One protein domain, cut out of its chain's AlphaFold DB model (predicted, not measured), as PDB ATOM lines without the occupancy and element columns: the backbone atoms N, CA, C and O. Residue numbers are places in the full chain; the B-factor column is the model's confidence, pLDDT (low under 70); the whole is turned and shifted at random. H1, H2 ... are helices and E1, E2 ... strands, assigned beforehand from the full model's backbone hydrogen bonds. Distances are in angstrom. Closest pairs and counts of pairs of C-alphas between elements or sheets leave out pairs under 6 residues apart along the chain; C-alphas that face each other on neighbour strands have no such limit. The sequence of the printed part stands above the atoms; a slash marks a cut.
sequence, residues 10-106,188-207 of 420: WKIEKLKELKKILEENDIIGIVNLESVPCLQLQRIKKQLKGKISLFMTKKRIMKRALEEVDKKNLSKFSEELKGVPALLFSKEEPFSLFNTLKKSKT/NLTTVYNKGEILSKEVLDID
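This is residues 10 to 106 and 188 to 207 of the 420 residues of the protein "50S ribosomal protein L10" of archaeon (UniProt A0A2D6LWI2). A strongly twisted sheet of five strands stands in the middle, with H5 over one face and H1 and H3, which touch each other, toward the opposite side. H2 sits off the edge strand E2, while the short H6 follows directly on E5 and lies beside the strands. The printed part has 117 residues with six named helices and five named strands, in the order H1 E1 H2 E2 H3 H4 E3 H5 E4 E5 H6; the class is mixed, helices and strands. The sheet runs E2, E3, E1, E4, E5, antiparallel throughout. The whole is compact and rounded, with a radius of gyration of the C-alphas of 13.5 A and spans of 34 by 30 by 25 A.

H1, residues 10 to 24, touches H3, residues 59 to 67, running the same way at a steep tilt of 44 degrees; their closest C-alphas, of Lys 19 and Ala 65, are 6.1 A apart. E1, residues 27 to 32, is antiparallel to its neighbours E3, residues 85 to 90, and E4, residues 188 to 194. N 29 and O 88 at 2.8 A, and N 30 and O 191 at 2.9 A, are within hydrogen-bond range. H2, residues 38 to 47, is not on the sheet and touches no helix. E2, residues 52 to 55, is antiparallel to E3, with N 53 and O 89 at 2.9 A. E1, H2 and E2 form a split strand-helix-strand unit, two strands running the same way with E3 between them, and its crossover is right-handed. H1 with residues 18 to 24, H3 with 59 to 62 and H4, residues 74 to 77, only graze the sheet. H3 and H4 touch only at the corner, the C-alphas of Glu 67 and Ser 75 being closest at 5.6 A. H5, residues 94 to 103, makes two layers with the sheet, a helix on one face, at a height over the sheet of 8.8 A. It runs along the strands, at 18 degrees to E4 on the local plane. E5, residues 197 to 200, forms a hairpin with E4, with N 199 and O 192 at 2.8 A. H6, residues 201 to 204, and H5 only just touch, with 3 pairs of C-alphas within 8 A, the closest being Phe 95 and Leu 204 at 5.8 A. In H1, H2, H3 and H5 every O i to N i+4 pair is within hydrogen-bond range; H4 and H6 are too short for such a pair.

H1 begins at C-alpha 10, (174.826, 137.039, 148.659), and measures 21.1 A from first to last C-alpha. E1 measures 16.8 A, H2 14.3 A, H3 12.2 A, E3 16.3 A and H5 14.2 A. E4 measures 17.6 A from C-alpha 188, (148.017, 144.077, 151.539). H6 ends at C-alpha 204, (140.020, 138.815, 144.610).

The C-alphas farthest apart, of Trp 10 and Asp 207, are 42.9 A apart. Residues 107 to 187 are not printed, and C-alphas 106 and 188 are 12.1 A apart across the cut. Of the links that are printed whole, H3 to H4 and H4 to E3 are short and the others tight. The mean pLDDT of the printed part is 88.4, and one residue, Asp 70, is under 70.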
ATOM      1  N   TRP A  10     176.153 137.201 148.043       91.00
ATOM      2  CA  TRP A  10     174.826 137.039 148.659       91.00
ATOM      3  C   TRP A  10     173.653 137.381 147.725       91.00
ATOM      4  O   TRP A  10     172.575 136.811 147.855       91.00
ATOM      5  N   LYS A  11     173.835 138.292 146.754       89.94
ATOM      6  CA  LYS A  11     172.779 138.628 145.778       89.94
ATOM      7  C   LYS A  11     172.546 137.497 144.783       89.94
ATOM      8  O   LYS A  11     171.415 137.286 144.367       89.94
ATOM      9  N   ILE A  12     173.618 136.811 144.388       91.06
ATOM     10  CA  ILE A  12     173.574 135.679 143.456       91.06
ATOM     11  C   ILE A  12     172.948 134.476 144.166       91.06
ATOM     12  O   ILE A  12     172.112 133.785 143.597       91.06
ATOM     13  N   GLU A  13     173.310 134.265 145.427       92.69
ATOM     14  CA  GLU A  13     172.741 133.233 146.293       92.69
ATOM     15  C   GLU A  13     171.238 133.441 146.532       92.69
ATOM     16  O   GLU A  13     170.449 132.561 146.196       92.69
ATOM     17  N   LYS A  14     170.818 134.639 146.967       91.69
ATOM     18  CA  LYS A  14     169.391 134.973 147.144       91.69
ATOM     19  C   LYS A  14     168.589 134.932 145.839       91.69
ATOM     20  O   LYS A  14     167.401 134.637 145.884       91.69
ATOM     21  N   LEU A  15     169.211 135.205 144.686       92.19
ATOM     22  CA  LEU A  15     168.576 135.024 143.376       92.19
ATOM     23  C   LEU A  15     168.340 133.533 143.073       92.19
ATOM     24  O   LEU A  15     167.248 133.176 142.650       92.19
ATOM     25  N   LYS A  16     169.324 132.660 143.332       92.56
ATOM     26  CA  LYS A  16     169.180 131.199 143.163       92.56
ATOM     27  C   LYS A  16     168.137 130.597 144.107       92.56
ATOM     28  O   LYS A  16     167.370 129.741 143.688       92.56
ATOM     29  N   GLU A  17     168.114 131.032 145.363       92.38
ATOM     30  CA  GLU A  17     167.117 130.616 146.357       92.38
ATOM     31  C   GLU A  17     165.703 131.011 145.919       92.38
ATOM     32  O   GLU A  17     164.811 130.169 145.897       92.38
ATOM     33  N   LEU A  18     165.516 132.260 145.476       91.81
ATOM     34  CA  LEU A  18     164.221 132.735 144.993       91.81
ATOM     35  C   LEU A  18     163.753 131.990 143.730       91.81
ATOM     36  O   LEU A  18     162.569 131.692 143.628       91.81
ATOM     37  N   LYS A  19     164.657 131.639 142.802       91.06
ATOM     38  CA  LYS A  19     164.302 130.823 141.626       91.06
ATOM     39  C   LYS A  19     163.742 129.455 141.998       91.06
ATOM     40  O   LYS A  19     162.681 129.103 141.506       91.06
ATOM     41  N   LYS A  20     164.386 128.736 142.926       91.62
ATOM     42  CA  LYS A  20     163.878 127.440 143.410       91.62
ATOM     43  C   LYS A  20     162.457 127.561 143.963       91.62
ATOM     44  O   LYS A  20     161.580 126.806 143.574       91.62
ATOM     45  N   ILE A  21     162.210 128.573 144.798       90.94
ATOM     46  CA  ILE A  21     160.885 128.807 145.392       90.94
ATOM     47  C   ILE A  21     159.843 129.181 144.313       90.94
ATOM     48  O   ILE A  21     158.695 128.749 144.400       90.94
ATOM     49  N   LEU A  22     160.233 129.941 143.279       89.38
ATOM     50  CA  LEU A  22     159.389 130.277 142.118       89.38
ATOM     51  C   LEU A  22     159.089 129.070 141.212       89.38
ATOM     52  O   LEU A  22     158.028 129.016 140.590       89.38
ATOM     53  N   GLU A  23     160.016 128.118 141.109       88.25
ATOM     54  CA  GLU A  23     159.838 126.865 140.373       88.25
ATOM     55  C   GLU A  23     158.896 125.921 141.138       88.25
ATOM     56  O   GLU A  23     157.904 125.476 140.563       88.25
ATOM     57  N   GLU A  24     159.143 125.718 142.440       89.25
ATOM     58  CA  GLU A  24     158.394 124.831 143.352       89.25
ATOM     59  C   GLU A  24     156.923 125.220 143.582       89.25
ATOM     60  O   GLU A  24     156.122 124.359 143.949       89.25
ATOM     61  N   ASN A  25     156.556 126.497 143.413       88.19
ATOM     62  CA  ASN A  25     155.207 126.998 143.693       88.19
ATOM     63  C   ASN A  25     154.537 127.557 142.427       88.19
ATOM     64  O   ASN A  25     155.129 128.334 141.674       88.19
ATOM     65  N   ASP A  26     153.274 127.186 142.215       86.44
ATOM     66  CA  ASP A  26     152.454 127.670 141.095       86.44
ATOM     67  C   ASP A  26     151.712 128.974 141.401       86.44
ATOM     68  O   ASP A  26     151.434 129.748 140.481       86.44
ATOM     69  N   ILE A  27     151.403 129.205 142.681       90.69
ATOM     70  CA  ILE A  27     150.642 130.357 143.168       90.69
ATOM     71  C   ILE A  27     151.607 131.321 143.861       90.69
ATOM     72  O   ILE A  27     152.279 130.971 144.837       90.69
ATOM     73  N   ILE A  28     151.686 132.539 143.328       92.06
ATOM     74  CA  ILE A  28     152.638 133.569 143.755       92.06
ATOM     75  C   ILE A  28     151.872 134.876 143.961       92.06
ATOM     76  O   ILE A  28     151.289 135.409 143.025       92.06
ATOM     77  N   GLY A  29     151.878 135.421 145.172       92.38
ATOM     78  CA  GLY A  29     151.299 136.723 145.503       92.38
ATOM     79  C   GLY A  29     152.351 137.829 145.610       92.38
ATOM     80  O   GLY A  29     153.461 137.594 146.089       92.38
ATOM     81  N   ILE A  30     151.989 139.052 145.225       92.94
ATOM     82  CA  ILE A  30     152.715 140.282 145.575       92.94
ATOM     83  C   ILE A  30     151.961 140.981 146.703       92.94
ATOM     84  O   ILE A  30     150.786 141.317 146.563       92.94
ATOM     85  N   VAL A  31     152.655 141.232 147.812       92.12
ATOM     86  CA  VAL A  31     152.138 141.951 148.983       92.12
ATOM     87  C   VAL A  31     152.925 143.245 149.172       92.12
ATOM     88  O   VAL A  31     154.154 143.199 149.154       92.12
ATOM     89  N   ASN A  32     152.258 144.379 149.420       90.69
ATOM     90  CA  ASN A  32     152.932 145.594 149.901       90.69
ATOM     91  C   ASN A  32     153.003 145.590 151.441       90.69
ATOM     92  O   ASN A  32     151.988 145.415 152.114       90.69
ATOM     93  N   LEU A  33     154.203 145.791 151.995       88.19
ATOM     94  CA  LEU A  33     154.478 145.799 153.439       88.19
ATOM     95  C   LEU A  33     154.670 147.202 154.034       88.19
ATOM     96  O   LEU A  33     154.941 147.330 155.223       88.19
ATOM     97  N   GLU A  34     154.548 148.251 153.223       86.06
ATOM     98  CA  GLU A  34     154.833 149.645 153.591       86.06
ATOM     99  C   GLU A  34     154.070 150.140 154.835       86.06
ATOM    100  O   GLU A  34     154.640 150.832 155.677       86.06
ATOM    101  N   SER A  35     152.819 149.708 155.010       79.69
ATOM    102  CA  SER A  35     151.972 150.037 156.163       79.69
ATOM    103  C   SER A  35     152.154 149.115 157.381       79.69
ATOM    104  O   SER A  35     151.462 149.298 158.379       79.69
ATOM    105  N   VAL A  36     153.043 148.111 157.331       86.44
ATOM    106  CA  VAL A  36     153.117 147.029 158.331       86.44
ATOM    107  C   VAL A  36     154.338 147.182 159.258       86.44
ATOM    108  O   VAL A  36     155.471 146.946 158.833       86.44
ATOM    109  N   PRO A  37     154.161 147.503 160.558       86.56
ATOM    110  CA  PRO A  37     155.261 147.533 161.520       86.56
ATOM    111  C   PRO A  37     155.902 146.152 161.718       86.56
ATOM    112  O   PRO A  37     155.217 145.131 161.717       86.56
ATOM    113  N   CYS A  38     157.211 146.118 161.994       88.56
ATOM    114  CA  CYS A  38     157.976 144.872 162.145       88.56
ATOM    115  C   CYS A  38     157.371 143.894 163.176       88.56
ATOM    116  O   CYS A  38     157.287 142.698 162.904       88.56
ATOM    117  N   LEU A  39     156.890 144.388 164.325       87.81
ATOM    118  CA  LEU A  39     156.256 143.550 165.354       87.81
ATOM    119  C   LEU A  39     154.967 142.878 164.848       87.81
ATOM    120  O   LEU A  39     154.769 141.684 165.072       87.81
ATOM    121  N   GLN A  40     154.121 143.622 164.128       88.81
ATOM    122  CA  GLN A  40     152.882 143.092 163.552       88.81
ATOM    123  C   GLN A  40     153.196 142.109 162.414       88.81
ATOM    124  O   GLN A  40     152.667 141.003 162.398       88.81
ATOM    125  N   LEU A  41     154.171 142.418 161.547       90.00
ATOM    126  CA  LEU A  41     154.652 141.484 160.519       90.00
ATOM    127  C   LEU A  41     155.159 140.161 161.122       90.00
ATOM    128  O   LEU A  41     154.913 139.092 160.564       90.00
ATOM    129  N   GLN A  42     155.843 140.205 162.271       90.12
ATOM    130  CA  GLN A  42     156.273 139.001 162.987       90.12
ATOM    131  C   GLN A  42     155.098 138.211 163.581       90.12
ATOM    132  O   GLN A  42     155.133 136.981 163.539       90.12
ATOM    133  N   ARG A  43     154.068 138.881 164.118       89.88
ATOM    134  CA  ARG A  43     152.830 138.239 164.603       89.88
ATOM    135  C   ARG A  43     152.092 137.545 163.455       89.88
ATOM    136  O   ARG A  43     151.899 136.332 163.524       89.88
ATOM    137  N   ILE A  44     151.840 138.257 162.355       89.88
ATOM    138  CA  ILE A  44     151.197 137.711 161.152       89.88
ATOM    139  C   ILE A  44     152.015 136.536 160.587       89.88
ATOM    140  O   ILE A  44     151.471 135.469 160.306       89.88
ATOM    141  N   LYS A  45     153.350 136.653 160.506       88.75
ATOM    142  CA  LYS A  45     154.224 135.554 160.053       88.75
ATOM    143  C   LYS A  45     154.195 134.328 160.980       88.75
ATOM    144  O   LYS A  45     154.405 133.215 160.502       88.75
ATOM    145  N   LYS A  46     153.947 134.498 162.286       89.94
ATOM    146  CA  LYS A  46     153.722 133.375 163.217       89.94
ATOM    147  C   LYS A  46     152.355 132.724 162.982       89.94
ATOM    148  O   LYS A  46     152.302 131.501 162.932       89.94
ATOM    149  N   GLN A  47     151.297 133.515 162.788       89.00
ATOM    150  CA  GLN A  47     149.935 133.024 162.519       89.00
ATOM    151  C   GLN A  47     149.829 132.272 161.182       89.00
ATOM    152  O   GLN A  47     149.175 131.239 161.105       89.00
ATOM    153  N   LEU A  48     150.512 132.751 160.138       87.81
ATOM    154  CA  LEU A  48     150.485 132.161 158.792       87.81
ATOM    155  C   LEU A  48     151.520 131.036 158.575       87.81
ATOM    156  O   LEU A  48     151.646 130.503 157.467       87.81
ATOM    157  N   LYS A  49     152.277 130.663 159.616       87.00
ATOM    158  CA  LYS A  49     153.348 129.661 159.536       87.00
ATOM    159  C   LYS A  49     152.788 128.298 159.110       87.00
ATOM    160  O   LYS A  49     151.895 127.757 159.746       87.00
ATOM    161  N   GLY A  50     153.368 127.718 158.058       83.88
ATOM    162  CA  GLY A  50     153.003 126.396 157.535       83.88
ATOM    163  C   GLY A  50     151.984 126.428 156.393       83.88
ATOM    164  O   GLY A  50     152.043 125.554 155.535       83.88
ATOM    165  N   LYS A  51     151.133 127.458 156.322       84.06
ATOM    166  CA  LYS A  51     150.243 127.702 155.173       84.06
ATOM    167  C   LYS A  51     150.926 128.523 154.084       84.06
ATOM    168  O   LYS A  51     150.879 128.177 152.909       84.06
ATOM    169  N   ILE A  52     151.586 129.604 154.501       88.75
ATOM    170  CA  ILE A  52     152.126 130.629 153.610       88.75
ATOM    171  C   ILE A  52     153.614 130.843 153.900       88.75
ATOM    172  O   ILE A  52     154.037 130.961 155.054       88.75
ATOM    173  N   SER A  53     154.413 130.951 152.838       89.19
ATOM    174  CA  SER A  53     155.817 131.356 152.908       89.19
ATOM    175  C   SER A  53     155.984 132.778 152.375       89.19
ATOM    176  O   SER A  53     155.636 133.069 151.234       89.19
ATOM    177  N   LEU A  54     156.527 133.678 153.201       90.44
ATOM    178  CA  LEU A  54     156.799 135.068 152.829       90.44
ATOM    179  C   LEU A  54     158.302 135.273 152.595       90.44
ATOM    180  O   LEU A  54     159.106 135.124 153.525       90.44
ATOM    181  N   PHE A  55     158.665 135.679 151.379       90.50
ATOM    182  CA  PHE A  55     160.033 135.966 150.962       90.50
ATOM    183  C   PHE A  55     160.188 137.439 150.577       90.50
ATOM    184  O   PHE A  55     159.521 137.946 149.677       90.50
ATOM    185  N   MET A  56     161.123 138.135 151.224       90.00
ATOM    186  CA  MET A  56     161.430 139.534 150.924       90.00
ATOM    187  C   MET A  56     162.907 139.687 150.562       90.00
ATOM    188  O   MET A  56     163.799 139.231 151.276       90.00
ATOM    189  N   THR A  57     163.173 140.363 149.447       90.75
ATOM    190  CA  THR A  57     164.519 140.770 149.026       90.75
ATOM    191  C   THR A  57     164.433 142.101 148.273       90.75
ATOM    192  O   THR A  57     163.374 142.716 148.190       90.75
ATOM    193  N   LYS A  58     165.543 142.614 147.736       89.56
ATOM    194  CA  LYS A  58     165.525 143.908 147.030       89.56
ATOM    195  C   LYS A  58     164.677 143.808 145.756       89.56
ATOM    196  O   LYS A  58     164.890 142.889 144.971       89.56
ATOM    197  N   LYS A  59     163.819 144.804 145.486       91.06
ATOM    198  CA  LYS A  59     162.941 144.889 144.293       91.06
ATOM    199  C   LYS A  59     163.631 144.493 142.977       91.06
ATOM    200  O   LYS A  59     163.090 143.704 142.217       91.06
ATOM    201  N   ARG A  60     164.867 144.959 142.743       90.50
ATOM    202  CA  ARG A  60     165.666 144.613 141.543       90.50
ATOM    203  C   ARG A  60     166.069 143.132 141.446       90.50
ATOM    204  O   ARG A  60     166.317 142.661 140.346       90.50
ATOM    205  N   ILE A  61     166.183 142.421 142.570       91.06
ATOM    206  CA  ILE A  61     166.459 140.974 142.605       91.06
ATOM    207  C   ILE A  61     165.164 140.203 142.332       91.06
ATOM    208  O   ILE A  61     165.200 139.271 141.541       91.06
ATOM    209  N   MET A  62     164.029 140.624 142.907       91.62
ATOM    210  CA  MET A  62     162.721 140.002 142.632       91.62
ATOM    211  C   MET A  62     162.310 140.167 141.172       91.62
ATOM    212  O   MET A  62     162.009 139.169 140.532       91.62
ATOM    213  N   LYS A  63     162.395 141.387 140.615       90.81
ATOM    214  CA  LYS A  63     162.074 141.625 139.200       90.81
ATOM    215  C   LYS A  63     162.896 140.716 138.283       90.81
ATOM    216  O   LYS A  63     162.336 139.986 137.482       90.81
ATOM    217  N   ARG A  64     164.214 140.667 138.506       89.75
ATOM    218  CA  ARG A  64     165.127 139.806 137.747       89.75
ATOM    219  C   ARG A  64     164.870 138.306 137.951       89.75
ATOM    220  O   ARG A  64     165.096 137.534 137.034       89.75
ATOM    221  N   ALA A  65     164.420 137.874 139.129       89.81
ATOM    222  CA  ALA A  65     164.049 136.477 139.355       89.81
ATOM    223  C   ALA A  65     162.795 136.086 138.560       89.81
ATOM    224  O   ALA A  65     162.772 135.006 137.986       89.81
ATOM    225  N   LEU A  66     161.799 136.977 138.498       88.38
ATOM    226  CA  LEU A  66     160.566 136.793 137.727       88.38
ATOM    227  C   LEU A  66     160.809 136.877 136.210       88.38
ATOM    228  O   LEU A  66     160.203 136.126 135.459       88.38
ATOM    229  N   GLU A  67     161.713 137.756 135.763       87.06
ATOM    230  CA  GLU A  67     162.124 137.887 134.353       87.06
ATOM    231  C   GLU A  67     162.973 136.700 133.856       87.06
ATOM    232  O   GLU A  67     162.955 136.396 132.670       87.06
ATOM    233  N   GLU A  68     163.741 136.039 134.732       85.69
ATOM    234  CA  GLU A  68     164.601 134.896 134.378       85.69
ATOM    235  C   GLU A  68     163.958 133.513 134.668       85.69
ATOM    236  O   GLU A  68     164.697 132.528 134.809       85.69
ATOM    237  N   VAL A  69     162.632 133.438 134.834       83.75
ATOM    238  CA  VAL A  69     161.862 132.190 135.009       83.75
ATOM    239  C   VAL A  69     160.801 132.103 133.910       83.75
ATOM    240  O   VAL A  69     159.882 132.915 133.861       83.75
ATOM    241  N   ASP A  70     160.900 131.087 133.051       69.81
ATOM    242  CA  ASP A  70     160.023 130.887 131.888       69.81
ATOM    243  C   ASP A  70     158.632 130.317 132.259       69.81
ATOM    244  O   ASP A  70     158.221 129.259 131.780       69.81
ATOM    245  N   LYS A  71     157.867 131.020 133.110       75.69
ATOM    246  CA  LYS A  71     156.413 130.796 133.267       75.69
ATOM    247  C   LYS A  71     155.640 131.905 132.529       75.69
ATOM    248  O   LYS A  71     156.063 133.062 132.488       75.69
ATOM    249  N   LYS A  72     154.500 131.553 131.917       75.56
ATOM    250  CA  LYS A  72     153.673 132.470 131.102       75.56
ATOM    251  C   LYS A  72     153.317 133.742 131.886       75.56
ATOM    252  O   LYS A  72     153.030 133.670 133.068       75.56
ATOM    253  N   ASN A  73     153.293 134.898 131.222       77.25
ATOM    254  CA  ASN A  73     152.869 136.197 131.777       77.25
ATOM    255  C   ASN A  73     153.641 136.761 133.001       77.25
ATOM    256  O   ASN A  73     153.360 137.900 133.380       77.25
ATOM    257  N   LEU A  74     154.653 136.080 133.567       79.81
ATOM    258  CA  LEU A  74     155.416 136.587 134.729       79.81
ATOM    259  C   LEU A  74     156.058 137.969 134.513       79.81
ATOM    260  O   LEU A  74     156.203 138.735 135.467       79.81
ATOM    261  N   SER A  75     156.397 138.331 133.272       77.94
ATOM    262  CA  SER A  75     156.945 139.653 132.953       77.94
ATOM    263  C   SER A  75     156.000 140.786 133.364       77.94
ATOM    264  O   SER A  75     156.463 141.755 133.962       77.94
ATOM    265  N   LYS A  76     154.684 140.637 133.134       82.75
ATOM    266  CA  LYS A  76     153.658 141.625 133.524       82.75
ATOM    267  C   LYS A  76     153.535 141.717 135.048       82.75
ATOM    268  O   LYS A  76     153.612 142.802 135.613       82.75
ATOM    269  N   PHE A  77     153.477 140.566 135.717       85.06
ATOM    270  CA  PHE A  77     153.462 140.464 137.182       85.06
ATOM    271  C   PHE A  77     154.684 141.151 137.835       85.06
ATOM    272  O   PHE A  77     154.592 141.731 138.914       85.06
ATOM    273  N   SER A  78     155.840 141.171 137.158       84.38
ATOM    274  CA  SER A  78     157.046 141.859 137.645       84.38
ATOM    275  C   SER A  78     156.942 143.398 137.678       84.38
ATOM    276  O   SER A  78     157.718 144.053 138.386       84.38
ATOM    277  N   GLU A  79     156.011 143.995 136.927       86.31
ATOM    278  CA  GLU A  79     155.824 145.452 136.835       86.31
ATOM    279  C   GLU A  79     154.977 146.000 137.993       86.31
ATOM    280  O   GLU A  79     155.184 147.129 138.445       86.31
ATOM    281  N   GLU A  80     154.104 145.165 138.556       84.00
ATOM    282  CA  GLU A  80     153.169 145.505 139.637       84.00
ATOM    283  C   GLU A  80     153.816 145.572 141.030       84.00
ATOM    284  O   GLU A  80     153.171 145.947 142.009       84.00
ATOM    285  N   LEU A  81     155.116 145.277 141.129       86.12
ATOM    286  CA  LEU A  81     155.928 145.432 142.338       86.12
ATOM    287  C   LEU A  81     155.971 146.909 142.801       86.12
ATOM    288  O   LEU A  81     156.923 147.630 142.503       86.12
ATOM    289  N   LYS A  82     154.975 147.383 143.554       84.69
ATOM    290  CA  LYS A  82     154.881 148.753 144.112       84.69
ATOM    291  C   LYS A  82     155.325 148.807 145.587       84.69
ATOM    292  O   LYS A  82     155.419 147.772 146.239       84.69
ATOM    293  N   GLY A  83     155.641 150.008 146.087       87.19
ATOM    294  CA  GLY A  83     155.996 150.257 147.495       87.19
ATOM    295  C   GLY A  83     157.189 149.437 148.004       87.19
ATOM    296  O   GLY A  83     158.255 149.404 147.373       87.19
ATOM    297  N   VAL A  84     156.984 148.749 149.133       89.88
ATOM    298  CA  VAL A  84     157.897 147.752 149.714       89.88
ATOM    299  C   VAL A  84     157.318 146.352 149.460       89.88
ATOM    300  O   VAL A  84     156.629 145.805 150.323       89.88
ATOM    301  N   PRO A  85     157.560 145.754 148.276       92.06
ATOM    302  CA  PRO A  85     156.952 144.484 147.926       92.06
ATOM    303  C   PRO A  85     157.639 143.312 148.634       92.06
ATOM    304  O   PRO A  85     158.865 143.270 148.765       92.06
ATOM    305  N   ALA A  86     156.845 142.311 148.991       92.81
ATOM    306  CA  ALA A  86     157.290 140.968 149.329       92.81
ATOM    307  C   ALA A  86     156.551 139.948 148.458       92.81
ATOM    308  O   ALA A  86     155.399 140.159 148.073       92.81
ATOM    309  N   LEU A  87     157.231 138.844 148.151       92.62
ATOM    310  CA  LEU A  87     156.644 137.714 147.446       92.62
ATOM    311  C   LEU A  87     156.074 136.733 148.462       92.62
ATOM    312  O   LEU A  87     156.715 136.391 149.460       92.62
ATOM    313  N   LEU A  88     154.855 136.299 148.194       92.69
ATOM    314  CA  LEU A  88     154.091 135.382 149.009       92.69
ATOM    315  C   LEU A  88     153.881 134.099 148.208       92.69
ATOM    316  O   LEU A  88     153.461 134.151 147.059       92.69
ATOM    317  N   PHE A  89     154.159 132.954 148.814       92.44
ATOM    318  CA  PHE A  89     153.974 131.643 148.202       92.44
ATOM    319  C   PHE A  89     152.985 130.841 149.037       92.44
ATOM    320  O   PHE A  89     153.115 130.779 150.263       92.44
ATOM    321  N   SER A  90     152.002 130.241 148.372       90.25
ATOM    322  CA  SER A  90     150.999 129.376 148.990       90.25
ATOM    323  C   SER A  90     150.722 128.173 148.092       90.25
ATOM    324  O   SER A  90     151.022 128.187 146.900       90.25
ATOM    325  N   LYS A  91     150.133 127.134 148.687       89.19
ATOM    326  CA  LYS A  91     149.518 126.007 147.971       89.19
ATOM    327  C   LYS A  91     147.986 126.110 147.938       89.19
ATOM    328  O   LYS A  91     147.342 125.287 147.300       89.19
ATOM    329  N   GLU A  92     147.418 127.080 148.654       87.69
ATOM    330  CA  GLU A  92     145.982 127.370 148.706       87.69
ATOM    331  C   GLU A  92     145.567 128.232 147.498       87.69
ATOM    332  O   GLU A  92     146.333 129.094 147.065       87.69
ATOM    333  N   GLU A  93     144.350 128.026 146.981       90.88
ATOM    334  CA  GLU A  93     143.796 128.787 145.846       90.88
ATOM    335  C   GLU A  93     143.749 130.311 146.106       90.88
ATOM    336  O   GLU A  93     143.528 130.717 147.253       90.88
ATOM    337  N   PRO A  94     143.878 131.176 145.074       90.81
ATOM    338  CA  PRO A  94     144.022 132.631 145.231       90.81
ATOM    339  C   PRO A  94     142.957 133.313 146.102       90.81
ATOM    340  O   PRO A  94     143.294 134.161 146.928       90.81
ATOM    341  N   PHE A  95     141.689 132.921 145.961       90.88
ATOM    342  CA  PHE A  95     140.574 133.472 146.742       90.88
ATOM    343  C   PHE A  95     140.624 133.028 148.213       90.88
ATOM    344  O   PHE A  95     140.478 133.844 149.121       90.88
ATOM    345  N   SER A  96     140.924 131.750 148.468       89.44
ATOM    346  CA  SER A  96     141.095 131.213 149.828       89.44
ATOM    347  C   SER A  96     142.301 131.842 150.535       89.44
ATOM    348  O   SER A  96     142.234 132.210 151.712       89.44
ATOM    349  N   LEU A  97     143.384 132.058 149.785       89.69
ATOM    350  CA  LEU A  97     144.563 132.797 150.214       89.69
ATOM    351  C   LEU A  97     144.209 134.247 150.594       89.69
ATOM    352  O   LEU A  97     144.592 134.703 151.673       89.69
ATOM    353  N   PHE A  98     143.455 134.965 149.758       90.69
ATOM    354  CA  PHE A  98     143.030 136.340 150.044       90.69
ATOM    355  C   PHE A  98     142.113 136.422 151.276       90.69
ATOM    356  O   PHE A  98     142.345 137.245 152.163       90.69
ATOM    357  N   ASN A  99     141.155 135.502 151.412       89.06
ATOM    358  CA  ASN A  99     140.289 135.409 152.589       89.06
ATOM    359  C   ASN A  99     141.065 135.035 153.866       89.06
ATOM    360  O   ASN A  99     140.788 135.570 154.942       89.06
ATOM    361  N   THR A 100     142.087 134.181 153.766       89.25
ATOM    362  CA  THR A 100     143.004 133.877 154.877       89.25
ATOM    363  C   THR A 100     143.829 135.106 155.270       89.25
ATOM    364  O   THR A 100     143.985 135.389 156.458       89.25
ATOM    365  N   LEU A 101     144.296 135.892 154.293       89.19
ATOM    366  CA  LEU A 101     145.020 137.143 154.527       89.19
ATOM    367  C   LEU A 101     144.134 138.201 155.204       89.19
ATOM    368  O   LEU A 101     144.557 138.753 156.222       89.19
ATOM    369  N   LYS A 102     142.892 138.401 154.729       88.06
ATOM    370  CA  LYS A 102     141.857 139.235 155.377       88.06
ATOM    371  C   LYS A 102     141.651 138.839 156.847       88.06
ATOM    372  O   LYS A 102     141.735 139.693 157.722       88.06
ATOM    373  N   LYS A 103     141.454 137.545 157.129       87.56
ATOM    374  CA  LYS A 103     141.250 137.013 158.494       87.56
ATOM    375  C   LYS A 103     142.499 137.105 159.385       87.56
ATOM    376  O   LYS A 103     142.377 137.088 160.603       87.56
ATOM    377  N   SER A 104     143.695 137.211 158.798       85.56
ATOM    378  CA  SER A 104     144.972 137.326 159.522       85.56
ATOM    379  C   SER A 104     145.396 138.757 159.875       85.56
ATOM    380  O   SER A 104     146.497 138.954 160.393       85.56
ATOM    381  N   LYS A 105     144.559 139.765 159.590       87.12
ATOM    382  CA  LYS A 105     144.806 141.151 160.003       87.12
ATOM    383  C   LYS A 105     144.977 141.248 161.522       87.12
ATOM    384  O   LYS A 105     144.252 140.623 162.293       87.12
ATOM    385  N   THR A 106     145.919 142.078 161.951       86.19
ATOM    386  CA  THR A 106     146.171 142.383 163.364       86.19
ATOM    387  C   THR A 106     145.777 143.819 163.661       86.19
ATOM    388  O   THR A 106     146.137 144.720 162.901       86.19
ATOM    389  N   ASN A 188     148.743 143.533 152.685       87.81
ATOM    390  CA  ASN A 188     148.017 144.077 151.539       87.81
ATOM    391  C   ASN A 188     148.427 143.373 150.235       87.81
ATOM    392  O   ASN A 188     149.371 143.786 149.554       87.81
ATOM    393  N   LEU A 189     147.720 142.290 149.900       89.75
ATOM    394  CA  LEU A 189     147.860 141.574 148.633       89.75
ATOM    395  C   LEU A 189     147.428 142.492 147.479       89.75
ATOM    396  O   LEU A 189     146.322 143.024 147.480       89.75
ATOM    397  N   THR A 190     148.332 142.716 146.527       90.00
ATOM    398  CA  THR A 190     148.115 143.596 145.365       90.00
ATOM    399  C   THR A 190     147.683 142.789 144.145       90.00
ATOM    400  O   THR A 190     146.701 143.140 143.495       90.00
ATOM    401  N   THR A 191     148.386 141.684 143.887       91.25
ATOM    402  CA  THR A 191     148.103 140.772 142.776       91.25
ATOM    403  C   THR A 191     148.500 139.346 143.144       91.25
ATOM    404  O   THR A 191     149.480 139.143 143.869       91.25
ATOM    405  N   VAL A 192     147.793 138.357 142.600       92.75
ATOM    406  CA  VAL A 192     148.175 136.941 142.615       92.75
ATOM    407  C   VAL A 192     148.365 136.438 141.189       92.75
ATOM    408  O   VAL A 192     147.531 136.661 140.321       92.75
ATOM    409  N   TYR A 193     149.455 135.720 140.964       91.44
ATOM    410  CA  TYR A 193     149.684 134.900 139.788       91.44
ATOM    411  C   TYR A 193     149.274 133.451 140.083       91.44
ATOM    412  O   TYR A 193     149.727 132.882 141.080       91.44
ATOM    413  N   ASN A 194     148.460 132.850 139.212       90.62
ATOM    414  CA  ASN A 194     148.080 131.434 139.266       90.62
ATOM    415  C   ASN A 194     148.197 130.816 137.865       90.62
ATOM    416  O   ASN A 194     147.432 131.159 136.970       90.62
ATOM    417  N   LYS A 195     149.178 129.924 137.656       85.69
ATOM    418  CA  LYS A 195     149.333 129.063 136.453       85.69
ATOM    419  C   LYS A 195     149.281 129.754 135.067       85.69
ATOM    420  O   LYS A 195     149.181 129.077 134.044       85.69
ATOM    421  N   GLY A 196     149.443 131.074 135.007       83.81
ATOM    422  CA  GLY A 196     149.437 131.881 133.780       83.81
ATOM    423  C   GLY A 196     148.468 133.062 133.830       83.81
ATOM    424  O   GLY A 196     148.616 133.996 133.039       83.81
ATOM    425  N   GLU A 197     147.519 133.040 134.763       88.56
ATOM    426  CA  GLU A 197     146.565 134.113 135.028       88.56
ATOM    427  C   GLU A 197     147.101 135.074 136.093       88.56
ATOM    428  O   GLU A 197     147.891 134.697 136.962       88.56
ATOM    429  N   ILE A 198     146.679 136.335 135.997       90.25
ATOM    430  CA  ILE A 198     147.059 137.426 136.894       90.25
ATOM    431  C   ILE A 198     145.760 138.023 137.439       90.25
ATOM    432  O   ILE A 198     144.979 138.593 136.683       90.25
ATOM    433  N   LEU A 199     145.535 137.863 138.741       91.44
ATOM    434  CA  LEU A 199     144.343 138.306 139.460       91.44
ATOM    435  C   LEU A 199     144.706 139.512 140.329       91.44
ATOM    436  O   LEU A 199     145.457 139.379 141.300       91.44
ATOM    437  N   SER A 200     144.198 140.692 139.973       91.12
ATOM    438  CA  SER A 200     144.338 141.911 140.775       91.12
ATOM    439  C   SER A 200     143.527 141.819 142.070       91.12
ATOM    440  O   SER A 200     142.584 141.033 142.175       91.12
ATOM    441  N   LYS A 201     143.871 142.659 143.057       89.94
ATOM    442  CA  LYS A 201     143.119 142.771 144.315       89.94
ATOM    443  C   LYS A 201     141.612 142.923 144.075       89.94
ATOM    444  O   LYS A 201     140.846 142.236 144.727       89.94
ATOM    445  N   GLU A 202     141.206 143.772 143.132       88.06
ATOM    446  CA  GLU A 202     139.796 144.061 142.811       88.06
ATOM    447  C   GLU A 202     138.994 142.808 142.424       88.06
ATOM    448  O   GLU A 202     137.841 142.684 142.809       88.06
ATOM    449  N   VAL A 203     139.611 141.851 141.720       88.88
ATOM    450  CA  VAL A 203     138.959 140.581 141.347       88.88
ATOM    451  C   VAL A 203     138.938 139.592 142.517       88.88
ATOM    452  O   VAL A 203     138.045 138.757 142.604       88.88
ATOM    453  N   LEU A 204     139.919 139.671 143.421       86.69
ATOM    454  CA  LEU A 204     140.020 138.815 144.610       86.69
ATOM    455  C   LEU A 204     139.126 139.297 145.767       86.69
ATOM    456  O   LEU A 204     138.805 138.503 146.653       86.69
ATOM    457  N   ASP A 205     138.736 140.575 145.775       86.69
ATOM    458  CA  ASP A 205     137.927 141.218 146.816       86.69
ATOM    459  C   ASP A 205     136.425 140.962 146.616       86.69
ATOM    460  O   ASP A 205     135.629 141.866 146.394       86.69
ATOM    461  N   ILE A 206     136.053 139.683 146.686       84.50
ATOM    462  CA  ILE A 206     134.667 139.209 146.618       84.50
ATOM    463  C   ILE A 206     134.055 139.239 148.028       84.50
ATOM    464  O   ILE A 206     134.630 138.667 148.961       84.50
ATOM    465  N   ASP A 207     132.890 139.873 148.179       84.75
ATOM    466  CA  ASP A 207     132.013 139.718 149.346       84.75
ATOM    467  C   ASP A 207     130.874 138.752 149.009       84.75
ATOM    468  O   ASP A 207     129.928 139.099 148.308       84.75
TER     469      ASP A 207